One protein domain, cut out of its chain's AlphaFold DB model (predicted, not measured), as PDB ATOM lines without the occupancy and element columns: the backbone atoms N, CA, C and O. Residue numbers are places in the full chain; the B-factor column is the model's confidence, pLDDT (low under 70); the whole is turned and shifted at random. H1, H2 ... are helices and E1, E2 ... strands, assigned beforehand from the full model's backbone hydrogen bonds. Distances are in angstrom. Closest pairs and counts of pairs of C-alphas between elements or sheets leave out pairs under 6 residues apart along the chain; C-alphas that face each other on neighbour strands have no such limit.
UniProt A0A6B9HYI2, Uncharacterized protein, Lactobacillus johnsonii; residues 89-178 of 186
ATOM      1  N   SER A  89     148.404 171.523  40.339       73.31
ATOM      2  CA  SER A  89     149.053 170.354  40.942       73.31
ATOM      3  C   SER A  89     148.100 169.485  41.768       73.31
ATOM      4  O   SER A  89     148.324 168.280  41.867       73.31
ATOM      5  N   LEU A  90     146.997 170.036  42.288       77.69
ATOM      6  CA  LEU A  90     145.991 169.265  43.027       77.69
ATOM      7  C   LEU A  90     145.222 168.282  42.133       77.69
ATOM      8  O   LEU A  90     144.718 167.282  42.627       77.69
ATOM      9  N   TYR A  91     145.144 168.519  40.820       77.31
ATOM     10  CA  TYR A  91     144.525 167.575  39.879       77.31
ATOM     11  C   TYR A  91     145.499 166.519  39.338       77.31
ATOM     12  O   TYR A  91     145.100 165.667  38.545       77.31
ATOM     13  N   SER A  92     146.769 166.561  39.747       77.31
ATOM     14  CA  SER A  92     147.788 165.625  39.275       77.31
ATOM     15  C   SER A  92     147.649 164.228  39.895       77.31
ATOM     16  O   SER A  92     147.093 164.044  40.984       77.31
ATOM     17  N   SER A  93     148.221 163.226  39.223       78.12
ATOM     18  CA  SER A  93     148.365 161.874  39.777       78.12
ATOM     19  C   SER A  93     149.183 161.871  41.071       78.12
ATOM     20  O   SER A  93     148.842 161.131  41.987       78.12
ATOM     21  N   ALA A  94     150.185 162.749  41.191       79.06
ATOM     22  CA  ALA A  94     151.021 162.871  42.384       79.06
ATOM     23  C   ALA A  94     150.207 163.235  43.637       79.06
ATOM     24  O   ALA A  94     150.433 162.674  44.706       79.06
ATOM     25  N   PHE A  95     149.205 164.110  43.507       81.56
ATOM     26  CA  PHE A  95     148.318 164.425  44.629       81.56
ATOM     27  C   PHE A  95     147.436 163.229  45.018       81.56
ATOM     28  O   PHE A  95     147.214 162.970  46.197       81.56
ATOM     29  N   THR A  96     146.980 162.449  44.034       80.88
ATOM     30  CA  THR A  96     146.201 161.225  44.293       80.88
ATOM     31  C   THR A  96     147.039 160.166  45.013       80.88
ATOM     32  O   THR A  96     146.550 159.510  45.931       80.88
ATOM     33  N   GLU A  97     148.313 160.023  44.644       80.31
ATOM     34  CA  GLU A  97     149.254 159.147  45.349       80.31
ATOM     35  C   GLU A  97     149.487 159.614  46.787       80.31
ATOM     36  O   GLU A  97     149.437 158.801  47.708       80.31
ATOM     37  N   ARG A  98     149.635 160.924  46.997       80.94
ATOM     38  CA  ARG A  98     149.803 161.508  48.330       80.94
ATOM     39  C   ARG A  98     148.585 161.250  49.229       80.94
ATOM     40  O   ARG A  98     148.747 160.850  50.377       80.94
ATOM     41  N   LEU A  99     147.367 161.374  48.691       82.88
ATOM     42  CA  LEU A  99     146.135 161.003  49.401       82.88
ATOM     43  C   LEU A  99     146.097 159.513  49.768       82.88
ATOM     44  O   LEU A  99     145.594 159.151  50.830       82.88
ATOM     45  N   TYR A 100     146.620 158.640  48.904       82.44
ATOM     46  CA  TYR A 100     146.705 157.210  49.188       82.44
ATOM     47  C   TYR A 100     147.693 156.909  50.322       82.44
ATOM     48  O   TYR A 100     147.358 156.152  51.229       82.44
ATOM     49  N   GLU A 101     148.874 157.534  50.307       82.50
ATOM     50  CA  GLU A 101     149.891 157.403  51.363       82.50
ATOM     51  C   GLU A 101     149.370 157.858  52.732       82.50
ATOM     52  O   GLU A 101     149.643 157.216  53.743       82.50
ATOM     53  N   MET A 102     148.548 158.909  52.756       80.19
ATOM     54  CA  MET A 102     147.912 159.435  53.971       80.19
ATOM     55  C   MET A 102     146.692 158.630  54.434       80.19
ATOM     56  O   MET A 102     146.041 158.999  55.408       80.19
ATOM     57  N   ASN A 103     146.332 157.548  53.737       81.81
ATOM     58  CA  ASN A 103     145.090 156.806  53.959       81.81
ATOM     59  C   ASN A 103     143.817 157.674  53.869       81.81
ATOM     60  O   ASN A 103     142.800 157.380  54.499       81.81
ATOM     61  N   LEU A 104     143.847 158.726  53.045       82.50
ATOM     62  CA  LEU A 104     142.723 159.625  52.778       82.50
ATOM     63  C   LEU A 104     141.886 159.108  51.601       82.50
ATOM     64  O   LEU A 104     141.714 159.766  50.571       82.50
ATOM     65  N   TYR A 105     141.356 157.901  51.761       80.56
ATOM     66  CA  TYR A 105     140.435 157.271  50.823       80.56
ATOM     67  C   TYR A 105     139.354 156.486  51.570       80.56
ATOM     68  O   TYR A 105     139.508 156.107  52.728       80.56
ATOM     69  N   GLU A 106     138.245 156.222  50.892       77.44
ATOM     70  CA  GLU A 106     137.205 155.314  51.372       77.44
ATOM     71  C   GLU A 106     137.189 154.041  50.535       77.44
ATOM     72  O   GLU A 106     137.350 154.093  49.319       77.44
ATOM     73  N   ASN A 107     136.950 152.890  51.160       75.75
ATOM     74  CA  ASN A 107     136.680 151.664  50.409       75.75
ATOM     75  C   ASN A 107     135.305 151.768  49.741       75.75
ATOM     76  O   ASN A 107     134.353 152.273  50.341       75.75
ATOM     77  N   ASP A 108     135.193 151.292  48.502       68.62
ATOM     78  CA  ASP A 108     133.915 151.290  47.801       68.62
ATOM     79  C   ASP A 108     132.936 150.342  48.513       68.62
ATOM     80  O   ASP A 108     133.222 149.161  48.721       68.62
ATOM     81  N   THR A 109     131.760 150.862  48.868       69.31
ATOM     82  CA  THR A 109     130.675 150.103  49.506       69.31
ATOM     83  C   THR A 109     130.237 148.896  48.673       69.31
ATOM     84  O   THR A 109     129.755 147.916  49.230       69.31
ATOM     85  N   TYR A 110     130.417 148.944  47.350       69.81
ATOM     86  CA  TYR A 110     129.985 147.892  46.429       69.81
ATOM     87  C   TYR A 110     131.129 146.994  45.938       69.81
ATOM     88  O   TYR A 110     130.868 145.975  45.299       69.81
ATOM     89  N   ASN A 111     132.395 147.346  46.196       72.31
ATOM     90  CA  ASN A 111     133.542 146.551  45.762       72.31
ATOM     91  C   ASN A 111     134.734 146.706  46.717       72.31
ATOM     92  O   ASN A 111     135.466 147.691  46.663       72.31
ATOM     93  N   SER A 112     134.990 145.675  47.525       68.00
ATOM     94  CA  SER A 112     136.067 145.653  48.526       68.00
ATOM     95  C   SER A 112     137.479 145.811  47.953       68.00
ATOM     96  O   SER A 112     138.405 146.128  48.694       68.00
ATOM     97  N   ASN A 113     137.664 145.601  46.647       71.31
ATOM     98  CA  ASN A 113     138.964 145.721  45.985       71.31
ATOM     99  C   ASN A 113     139.222 147.122  45.414       71.31
ATOM    100  O   ASN A 113     140.267 147.344  44.793       71.31
ATOM    101  N   LYS A 114     138.277 148.054  45.577       73.50
ATOM    102  CA  LYS A 114     138.343 149.399  45.008       73.50
ATOM    103  C   LYS A 114     138.292 150.460  46.091       73.50
ATOM    104  O   LYS A 114     137.574 150.341  47.081       73.50
ATOM    105  N   VAL A 115     139.053 151.519  45.853       77.62
ATOM    106  CA  VAL A 115     139.143 152.680  46.736       77.62
ATOM    107  C   VAL A 115     138.626 153.916  46.018       77.62
ATOM    108  O   VAL A 115     138.780 154.080  44.803       77.62
ATOM    109  N   ARG A 116     137.997 154.795  46.784       75.88
ATOM    110  CA  ARG A 116     137.371 156.026  46.341       75.88
ATOM    111  C   ARG A 116     138.067 157.202  47.003       75.88
ATOM    112  O   ARG A 116     138.034 157.361  48.220       75.88
ATOM    113  N   PHE A 117     138.663 158.047  46.174       81.81
ATOM    114  CA  PHE A 117     139.321 159.264  46.631       81.81
ATOM    115  C   PHE A 117     138.334 160.428  46.787       81.81
ATOM    116  O   PHE A 117     137.319 160.495  46.073       81.81
ATOM    117  N   PRO A 118     138.631 161.375  47.691       81.12
ATOM    118  CA  PRO A 118     137.857 162.595  47.834       81.12
ATOM    119  C   PRO A 118     137.876 163.406  46.531       81.12
ATOM    120  O   PRO A 118     138.911 163.619  45.905       81.12
ATOM    121  N   LYS A 119     136.703 163.888  46.105       81.69
ATOM    122  CA  LYS A 119     136.598 164.755  44.922       81.69
ATOM    123  C   LYS A 119     137.166 166.137  45.221       81.69
ATOM    124  O   LYS A 119     136.731 166.774  46.179       81.69
ATOM    125  N   ILE A 120     138.030 166.613  44.333       83.06
ATOM    126  CA  ILE A 120     138.710 167.903  44.434       83.06
ATOM    127  C   ILE A 120     137.956 168.947  43.615       83.06
ATOM    128  O   ILE A 120     137.666 168.747  42.431       83.06
ATOM    129  N   LYS A 121     137.631 170.079  44.237       81.19
ATOM    130  CA  LYS A 121     137.062 171.245  43.556       81.19
ATOM    131  C   LYS A 121     137.840 172.489  43.952       81.19
ATOM    132  O   LYS A 121     137.905 172.816  45.132       81.19
ATOM    133  N   ILE A 122     138.384 173.197  42.972       78.75
ATOM    134  CA  ILE A 122     139.006 174.502  43.201       78.75
ATOM    135  C   ILE A 122     137.904 175.555  43.384       78.75
ATOM    136  O   ILE A 122     136.839 175.485  42.766       78.75
ATOM    137  N   THR A 123     138.146 176.496  44.285       75.50
ATOM    138  CA  THR A 123     137.275 177.627  44.621       75.50
ATOM    139  C   THR A 123     138.076 178.924  44.528       75.50
ATOM    140  O   THR A 123     139.302 178.899  44.538       75.50
ATOM    141  N   ASN A 124     137.406 180.075  44.493       70.62
ATOM    142  CA  ASN A 124     138.093 181.369  44.382       70.62
ATOM    143  C   ASN A 124     139.049 181.648  45.558       70.62
ATOM    144  O   ASN A 124     140.028 182.368  45.397       70.62
ATOM    145  N   SER A 125     138.771 181.073  46.731       70.50
ATOM    146  CA  SER A 125     139.537 181.256  47.967       70.50
ATOM    147  C   SER A 125     140.478 180.091  48.303       70.50
ATOM    148  O   SER A 125     141.031 180.078  49.397       70.50
ATOM    149  N   GLY A 126     140.621 179.085  47.431       80.88
ATOM    150  CA  GLY A 126     141.401 177.875  47.719       80.88
ATOM    151  C   GLY A 126     140.810 176.624  47.076       80.88
ATOM    152  O   GLY A 126     140.399 176.647  45.918       80.88
ATOM    153  N   PHE A 127     140.709 175.518  47.805       84.62
ATOM    154  CA  PHE A 127     140.159 174.265  47.277       84.62
ATOM    155  C   PHE A 127     139.297 173.549  48.313       84.62
ATOM    156  O   PHE A 127     139.377 173.818  49.505       84.62
ATOM    157  N   LYS A 128     138.447 172.630  47.863       87.38
ATOM    158  CA  LYS A 128     137.624 171.800  48.741       87.38
ATOM    159  C   LYS A 128     137.685 170.334  48.347       87.38
ATOM    160  O   LYS A 128     137.664 170.001  47.157       87.38
ATOM    161  N   LEU A 129     137.722 169.473  49.356       85.94
ATOM    162  CA  LEU A 129     137.755 168.020  49.237       85.94
ATOM    163  C   LEU A 129     136.437 167.438  49.740       85.94
ATOM    164  O   LEU A 129     135.932 167.830  50.789       85.94
ATOM    165  N   SER A 130     135.850 166.518  48.976       84.31
ATOM    166  CA  SER A 130     134.656 165.789  49.415       84.31
ATOM    167  C   SER A 130     134.994 164.962  50.648       84.31
ATOM    168  O   SER A 130     135.856 164.095  50.577       84.31
ATOM    169  N   ALA A 131     134.285 165.193  51.746       78.44
ATOM    170  CA  ALA A 131     134.519 164.513  53.008       78.44
ATOM    171  C   ALA A 131     133.273 163.717  53.392       78.44
ATOM    172  O   ALA A 131     132.250 164.281  53.792       78.44
ATOM    173  N   ILE A 132     133.370 162.401  53.234       68.88
ATOM    174  CA  ILE A 132     132.342 161.439  53.629       68.88
ATOM    175  C   ILE A 132     132.858 160.709  54.881       68.88
ATOM    176  O   ILE A 132     134.063 160.559  55.074       68.88
ATOM    177  N   GLY A 133     131.958 160.375  55.809       71.12
ATOM    178  CA  GLY A 133     132.264 159.532  56.970       71.12
ATOM    179  C   GLY A 133     133.525 159.920  57.759       71.12
ATOM    180  O   GLY A 133     133.620 161.017  58.319       71.12
ATOM    181  N   LYS A 134     134.479 158.980  57.827       76.69
ATOM    182  CA  LYS A 134     135.720 159.086  58.618       76.69
ATOM    183  C   LYS A 134     136.691 160.142  58.073       76.69
ATOM    184  O   LYS A 134     137.399 160.764  58.866       76.69
ATOM    185  N   LEU A 135     136.642 160.422  56.767       79.62
ATOM    186  CA  LEU A 135     137.503 161.413  56.114       79.62
ATOM    187  C   LEU A 135     137.284 162.819  56.667       79.62
ATOM    188  O   LEU A 135     138.201 163.625  56.638       79.62
ATOM    189  N   ARG A 136     136.096 163.134  57.202       81.38
ATOM    190  CA  ARG A 136     135.819 164.467  57.759       81.38
ATOM    191  C   ARG A 136     136.809 164.860  58.851       81.38
ATOM    192  O   ARG A 136     137.253 166.000  58.856       81.38
ATOM    193  N   LYS A 137     137.090 163.954  59.789       82.56
ATOM    194  CA  LYS A 137     137.995 164.248  60.907       82.56
ATOM    195  C   LYS A 137     139.445 164.274  60.437       82.56
ATOM    196  O   LYS A 137     140.148 165.209  60.771       82.56
ATOM    197  N   GLN A 138     139.833 163.310  59.604       84.06
ATOM    198  CA  GLN A 138     141.197 163.206  59.077       84.06
ATOM    199  C   GLN A 138     141.572 164.412  58.206       84.06
ATOM    200  O   GLN A 138     142.639 164.977  58.355       84.06
ATOM    201  N   LEU A 139     140.665 164.876  57.344       83.69
ATOM    202  CA  LEU A 139     140.905 166.036  56.482       83.69
ATOM    203  C   LEU A 139     140.966 167.371  57.243       83.69
ATOM    204  O   LEU A 139     141.501 168.343  56.713       83.69
ATOM    205  N   LEU A 140     140.388 167.442  58.444       86.06
ATOM    206  CA  LEU A 140     140.462 168.619  59.315       86.06
ATOM    207  C   LEU A 140     141.661 168.579  60.266       86.06
ATOM    208  O   LEU A 140     141.846 169.536  61.005       86.06
ATOM    209  N   ASP A 141     142.415 167.483  60.272       86.75
ATOM    210  CA  ASP A 141     143.528 167.291  61.188       86.75
ATOM    211  C   ASP A 141     144.709 168.192  60.814       86.75
ATOM    212  O   ASP A 141     145.017 168.363  59.626       86.75
ATOM    213  N   ASP A 142     145.377 168.751  61.820       81.06
ATOM    214  CA  ASP A 142     146.460 169.717  61.615       81.06
ATOM    215  C   ASP A 142     147.651 169.073  60.889       81.06
ATOM    216  O   ASP A 142     148.251 169.698  60.011       81.06
ATOM    217  N   ASP A 143     147.912 167.791  61.157       83.56
ATOM    218  CA  ASP A 143     148.931 166.997  60.466       83.56
ATOM    219  C   ASP A 143     148.645 166.913  58.961       83.56
ATOM    220  O   ASP A 143     149.522 167.165  58.131       83.56
ATOM    221  N   THR A 144     147.384 166.660  58.591       83.88
ATOM    222  CA  THR A 144     146.958 166.579  57.185       83.88
ATOM    223  C   THR A 144     147.057 167.939  56.492       83.88
ATOM    224  O   THR A 144     147.440 168.026  55.323       83.88
ATOM    225  N   ILE A 145     146.748 169.029  57.202       84.12
ATOM    226  CA  ILE A 145     146.909 170.396  56.687       84.12
ATOM    227  C   ILE A 145     148.392 170.720  56.463       84.12
ATOM    228  O   ILE A 145     148.744 171.281  55.420       84.12
ATOM    229  N   GLY A 146     149.266 170.351  57.403       81.88
ATOM    230  CA  GLY A 146     150.717 170.502  57.277       81.88
ATOM    231  C   GLY A 146     151.270 169.744  56.070       81.88
ATOM    232  O   GLY A 146     152.048 170.286  55.281       81.88
ATOM    233  N   ASP A 147     150.785 168.528  55.860       84.56
ATOM    234  CA  ASP A 147     151.143 167.678  54.731       84.56
ATOM    235  C   ASP A 147     150.653 168.209  53.372       84.56
ATOM    236  O   ASP A 147     151.333 168.089  52.349       84.56
ATOM    237  N   PHE A 148     149.486 168.849  53.329       84.62
ATOM    238  CA  PHE A 148     149.030 169.540  52.122       84.62
ATOM    239  C   PHE A 148     149.835 170.808  51.846       84.62
ATOM    240  O   PHE A 148     150.147 171.088  50.688       84.62
ATOM    241  N   ASN A 149     150.227 171.549  52.884       83.44
ATOM    242  CA  ASN A 149     151.110 172.702  52.737       83.44
ATOM    243  C   ASN A 149     152.488 172.300  52.200       83.44
ATOM    244  O   ASN A 149     153.003 172.971  51.304       83.44
ATOM    245  N   SER A 150     153.059 171.187  52.671       82.94
ATOM    246  CA  SER A 150     154.333 170.677  52.154       82.94
ATOM    247  C   SER A 150     154.219 170.257  50.684       82.94
ATOM    248  O   SER A 150     155.060 170.637  49.869       82.94
ATOM    249  N   PHE A 151     153.132 169.579  50.298       83.25
ATOM    250  CA  PHE A 151     152.862 169.236  48.899       83.25
ATOM    251  C   PHE A 151     152.719 170.478  48.007       83.25
ATOM    252  O   PHE A 151     153.246 170.509  46.893       83.25
ATOM    253  N   LEU A 152     152.017 171.512  48.473       80.81
ATOM    254  CA  LEU A 152     151.854 172.764  47.733       80.81
ATOM    255  C   LEU A 152     153.193 173.500  47.571       80.81
ATOM    256  O   LEU A 152     153.505 173.940  46.462       80.81
ATOM    257  N   ALA A 153     154.015 173.553  48.622       78.50
ATOM    258  CA  ALA A 153     155.348 174.150  48.579       78.50
ATOM    259  C   ALA A 153     156.286 173.417  47.602       78.50
ATOM    260  O   ALA A 153     156.935 174.058  46.777       78.50
ATOM    261  N   LEU A 154     156.298 172.078  47.624       79.06
ATOM    262  CA  LEU A 154     157.105 171.252  46.712       79.06
ATOM    263  C   LEU A 154     156.738 171.457  45.237       79.06
ATOM    264  O   LEU A 154     157.594 171.361  44.362       79.06
ATOM    265  N   ASN A 155     155.474 171.773  44.955       75.75
ATOM    266  CA  ASN A 155     154.984 172.029  43.602       75.75
ATOM    267  C   ASN A 155     155.039 173.519  43.207       75.75
ATOM    268  O   ASN A 155     154.335 173.933  42.283       75.75
ATOM    269  N   ASN A 156     155.866 174.328  43.883       64.75
ATOM    270  CA  ASN A 156     156.040 175.768  43.642       64.75
ATOM    271  C   ASN A 156     154.735 176.581  43.717       64.75
ATOM    272  O   ASN A 156     154.612 177.652  43.109       64.75
ATOM    273  N   ALA A 157     153.738 176.101  44.461       68.62
ATOM    274  CA  ALA A 157     152.555 176.893  44.723       68.62
ATOM    275  C   ALA A 157     152.926 177.950  45.773       68.62
ATOM    276  O   ALA A 157     153.247 177.623  46.912       68.62
ATOM    277  N   LYS A 158     152.895 179.238  45.397       70.12
ATOM    278  CA  LYS A 158     153.146 180.384  46.298       70.12
ATOM    279  C   LYS A 158     151.989 180.595  47.276       70.12
ATOM    280  O   LYS A 158     151.432 181.690  47.371       70.12
ATOM    281  N   CYS A 159     151.530 179.536  47.925       75.44
ATOM    282  CA  CYS A 159     150.292 179.545  48.670       75.44
ATOM    283  C   CYS A 159     150.323 178.583  49.855       75.44
ATOM    284  O   CYS A 159     150.866 177.488  49.751       75.44
ATOM    285  N   ALA A 160     149.711 178.999  50.960       81.44
ATOM    286  CA  ALA A 160     149.588 178.217  52.180       81.44
ATOM    287  C   ALA A 160     148.126 178.183  52.635       81.44
ATOM    288  O   ALA A 160     147.381 179.160  52.483       81.44
ATOM    289  N   ILE A 161     147.712 177.050  53.186       83.00
ATOM    290  CA  ILE A 161     146.403 176.845  53.799       83.00
ATOM    291  C   ILE A 161     146.391 177.590  55.133       83.00
ATOM    292  O   ILE A 161     147.191 177.301  56.019       83.00
ATOM    293  N   GLN A 162     145.478 178.551  55.273       82.81
ATOM    294  CA  GLN A 162     145.297 179.336  56.496       82.81
ATOM    295  C   GLN A 162     144.288 178.689  57.446       82.81
ATOM    296  O   GLN A 162     144.409 178.796  58.660       82.81
ATOM    297  N   SER A 163     143.232 178.095  56.893       81.56
ATOM    298  CA  SER A 163     142.176 177.471  57.685       81.56
ATOM    299  C   SER A 163     141.455 176.404  56.878       81.56
ATOM    300  O   SER A 163     141.366 176.490  55.649       81.56
ATOM    301  N   ALA A 164     140.921 175.415  57.588       87.06
ATOM    302  CA  ALA A 164     140.075 174.370  57.040       87.06
ATOM    303  C   ALA A 164     138.748 174.325  57.804       87.06
ATOM    304  O   ALA A 164     138.721 174.441  59.027       87.06
ATOM    305  N   TYR A 165     137.628 174.163  57.101       87.12
ATOM    306  CA  TYR A 165     136.320 174.003  57.740       87.12
ATOM    307  C   TYR A 165     135.417 173.051  56.956       87.12
ATOM    308  O   TYR A 165     135.501 172.946  55.735       87.12
ATOM    309  N   TYR A 166     134.516 172.359  57.652       86.75
ATOM    310  CA  TYR A 166     133.573 171.430  57.030       86.75
ATOM    311  C   TYR A 166     132.214 172.087  56.775       86.75
ATOM    312  O   TYR A 166     131.593 172.608  57.702       86.75
ATOM    313  N   ARG A 167     131.723 172.016  55.533       82.12
ATOM    314  CA  ARG A 167     130.384 172.482  55.143       82.12
ATOM    315  C   ARG A 167     129.875 171.741  53.901       82.12
ATOM    316  O   ARG A 167     130.622 171.545  52.944       82.12
ATOM    317  N   ASP A 168     128.596 171.360  53.910       80.31
ATOM    318  CA  ASP A 168     127.876 170.744  52.777       80.31
ATOM    319  C   ASP A 168     128.509 169.449  52.227       80.31
ATOM    320  O   ASP A 168     128.477 169.187  51.024       80.31
ATOM    321  N   GLY A 169     129.124 168.634  53.092       80.75
ATOM    322  CA  GLY A 169     129.802 167.399  52.671       80.75
ATOM    323  C   GLY A 169     131.213 167.607  52.110       80.75
ATOM    324  O   GLY A 169     131.793 166.675  51.550       80.75
ATOM    325  N   TYR A 170     131.780 168.807  52.254       85.88
ATOM    326  CA  TYR A 170     133.143 169.128  51.836       85.88
ATOM    327  C   TYR A 170     133.941 169.735  52.989       85.88
ATOM    328  O   TYR A 170     133.400 170.493  53.793       85.88
ATOM    329  N   VAL A 171     135.238 169.441  53.035       84.94
ATOM    330  CA  VAL A 171     136.213 170.242  53.783       84.94
ATOM    331  C   VAL A 171     136.757 171.301  52.834       84.94
ATOM    332  O   VAL A 171     137.276 170.980  51.766       84.94
ATOM    333  N   HIS A 172     136.563 172.563  53.196       87.88
ATOM    334  CA  HIS A 172     137.019 173.735  52.464       87.88
ATOM    335  C   HIS A 172     138.332 174.203  53.072       87.88
ATOM    336  O   HIS A 172     138.382 174.477  54.267       87.88
ATOM    337  N   TYR A 173     139.356 174.328  52.241       85.50
ATOM    338  CA  TYR A 173     140.662 174.865  52.591       85.50
ATOM    339  C   TYR A 173     140.768 176.276  52.030       85.50
ATOM    340  O   TYR A 173     140.741 176.481  50.811       85.50
ATOM    341  N   ILE A 174     140.865 177.256  52.927       83.81
ATOM    342  CA  ILE A 174     141.126 178.644  52.563       83.81
ATOM    343  C   ILE A 174     142.630 178.805  52.410       83.81
ATOM    344  O   ILE A 174     143.395 178.554  53.342       83.81
ATOM    345  N   VAL A 175     143.041 179.247  51.231       82.81
ATOM    346  CA  VAL A 175     144.435 179.400  50.839       82.81
ATOM    347  C   VAL A 175     144.756 180.889  50.703       82.81
ATOM    348  O   VAL A 175     143.981 181.650  50.123       82.81
ATOM    349  N   ARG A 176     145.905 181.315  51.230       77.44
ATOM    350  CA  ARG A 176     146.474 182.660  51.033       77.44
ATOM    351  C   ARG A 176     147.829 182.570  50.348       77.44
ATOM    352  O   ARG A 176     148.419 181.497  50.284       77.44
ATOM    353  N   GLN A 177     148.322 183.695  49.818       72.31
ATOM    354  CA  GLN A 177     149.684 183.731  49.277       72.31
ATOM    355  C   GLN A 177     150.661 183.475  50.421       72.31
ATOM    356  O   GLN A 177     150.523 184.074  51.488       72.31
ATOM    357  N   ALA A 178     151.599 182.556  50.205       64.31
ATOM    358  CA  ALA A 178     152.658 182.304  51.168       64.31
ATOM    359  C   ALA A 178     153.506 183.579  51.279       64.31
ATOM    360  O   ALA A 178     153.872 184.176  50.261       64.31
TER     361      ALA A 178
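This is residues 89 to 178 of the 186 residues of an uncharacterized protein of Lactobacillus johnsonii (UniProt A0A6B9HYI2). A strongly twisted sheet of four strands has two helices, H2 and H3, over one face, while a small two-stranded hairpin, E1 and E2, makes one far end of an elongated body. The third helix, H1, is off the sheet, next to H3. The printed part has 90 residues, with three named helices and six named strands in the order H1 E1 E2 E3 E4 H2 H3 E5 E6, and its class is mixed, helices and strands. The larger sheet has the order E3, E4, E6, E5 and is antiparallel throughout, as is the pair E1 and E2. The whole is compact, with a radius of gyration of the C-alphas of 12.8 A and spans of 41 by 26 by 22 A.

H1 is residues 93 to 101, 12.5 A long, beginning at C-alpha 93 at (148.365, 161.874, 39.777). E1, residues 106 to 108, and E2, residues 111 to 116, form a hairpin; E2 is 10.2 A long. E3, residues 120 to 123, and E4, residues 126 to 130, form another, and E4 is 13.9 A long. H2 is residues 135 to 139, and H3, residues 142 to 154, is 18.4 A long. E5, residues 159 to 167, measures 22.1 A and bends by 60 degrees at residue 162. E6, residues 170 to 177, measures 22.2 A, ends at C-alpha 177 at (149.684, 183.731, 49.277), and forms a hairpin with E5.

In the larger sheet E3 and E5 are the edge strands. N 121 and O 128 of E3 and E4 are 2.9 A apart, within hydrogen-bond range, as are N 129 and O 171 of E4 and E6, at 2.9 A, and N 172 and O 165 of E6 and E5, at 2.8 A. H3 is on this sheet at a height of 9.2 A, over E5 and slantwise to the strands, at 38 degrees to E5 on the local plane; the closest C-alphas, of Asn 149 and Ala 160, are 5.7 A apart. H2 is on the same face, over E6, at a height of 8.4 A, with the C-alphas of Leu 139 and Val 171 closest at 6.9 A. E4, H2, H3 and E5 form a split strand-helix-strand unit, two strands running the same way with E6 between them, and its crossover is right-handed. H1 is not on the sheet; it is close to H3 but not clearly touching, with the closest C-alphas, of Phe 95 and Phe 151, 7.9 A apart, at a shallow tilt of 28 degrees, opposite ways. E1 and E2 have N 106 and O 116 within hydrogen-bond range at 2.9 A, and E2 is apart from E3. In H1, H2 and H3 every O i to N i+4 pair is within hydrogen-bond range.

The two C-alphas farthest apart, of Tyr 110 and Ala 178, are 41.5 A from each other. The printed part has no cut, and its links between named elements are tight. The mean pLDDT of the printed part is 79.4; residues 108 to 110, 112, 132, 156 to 157 and 178 are under 70.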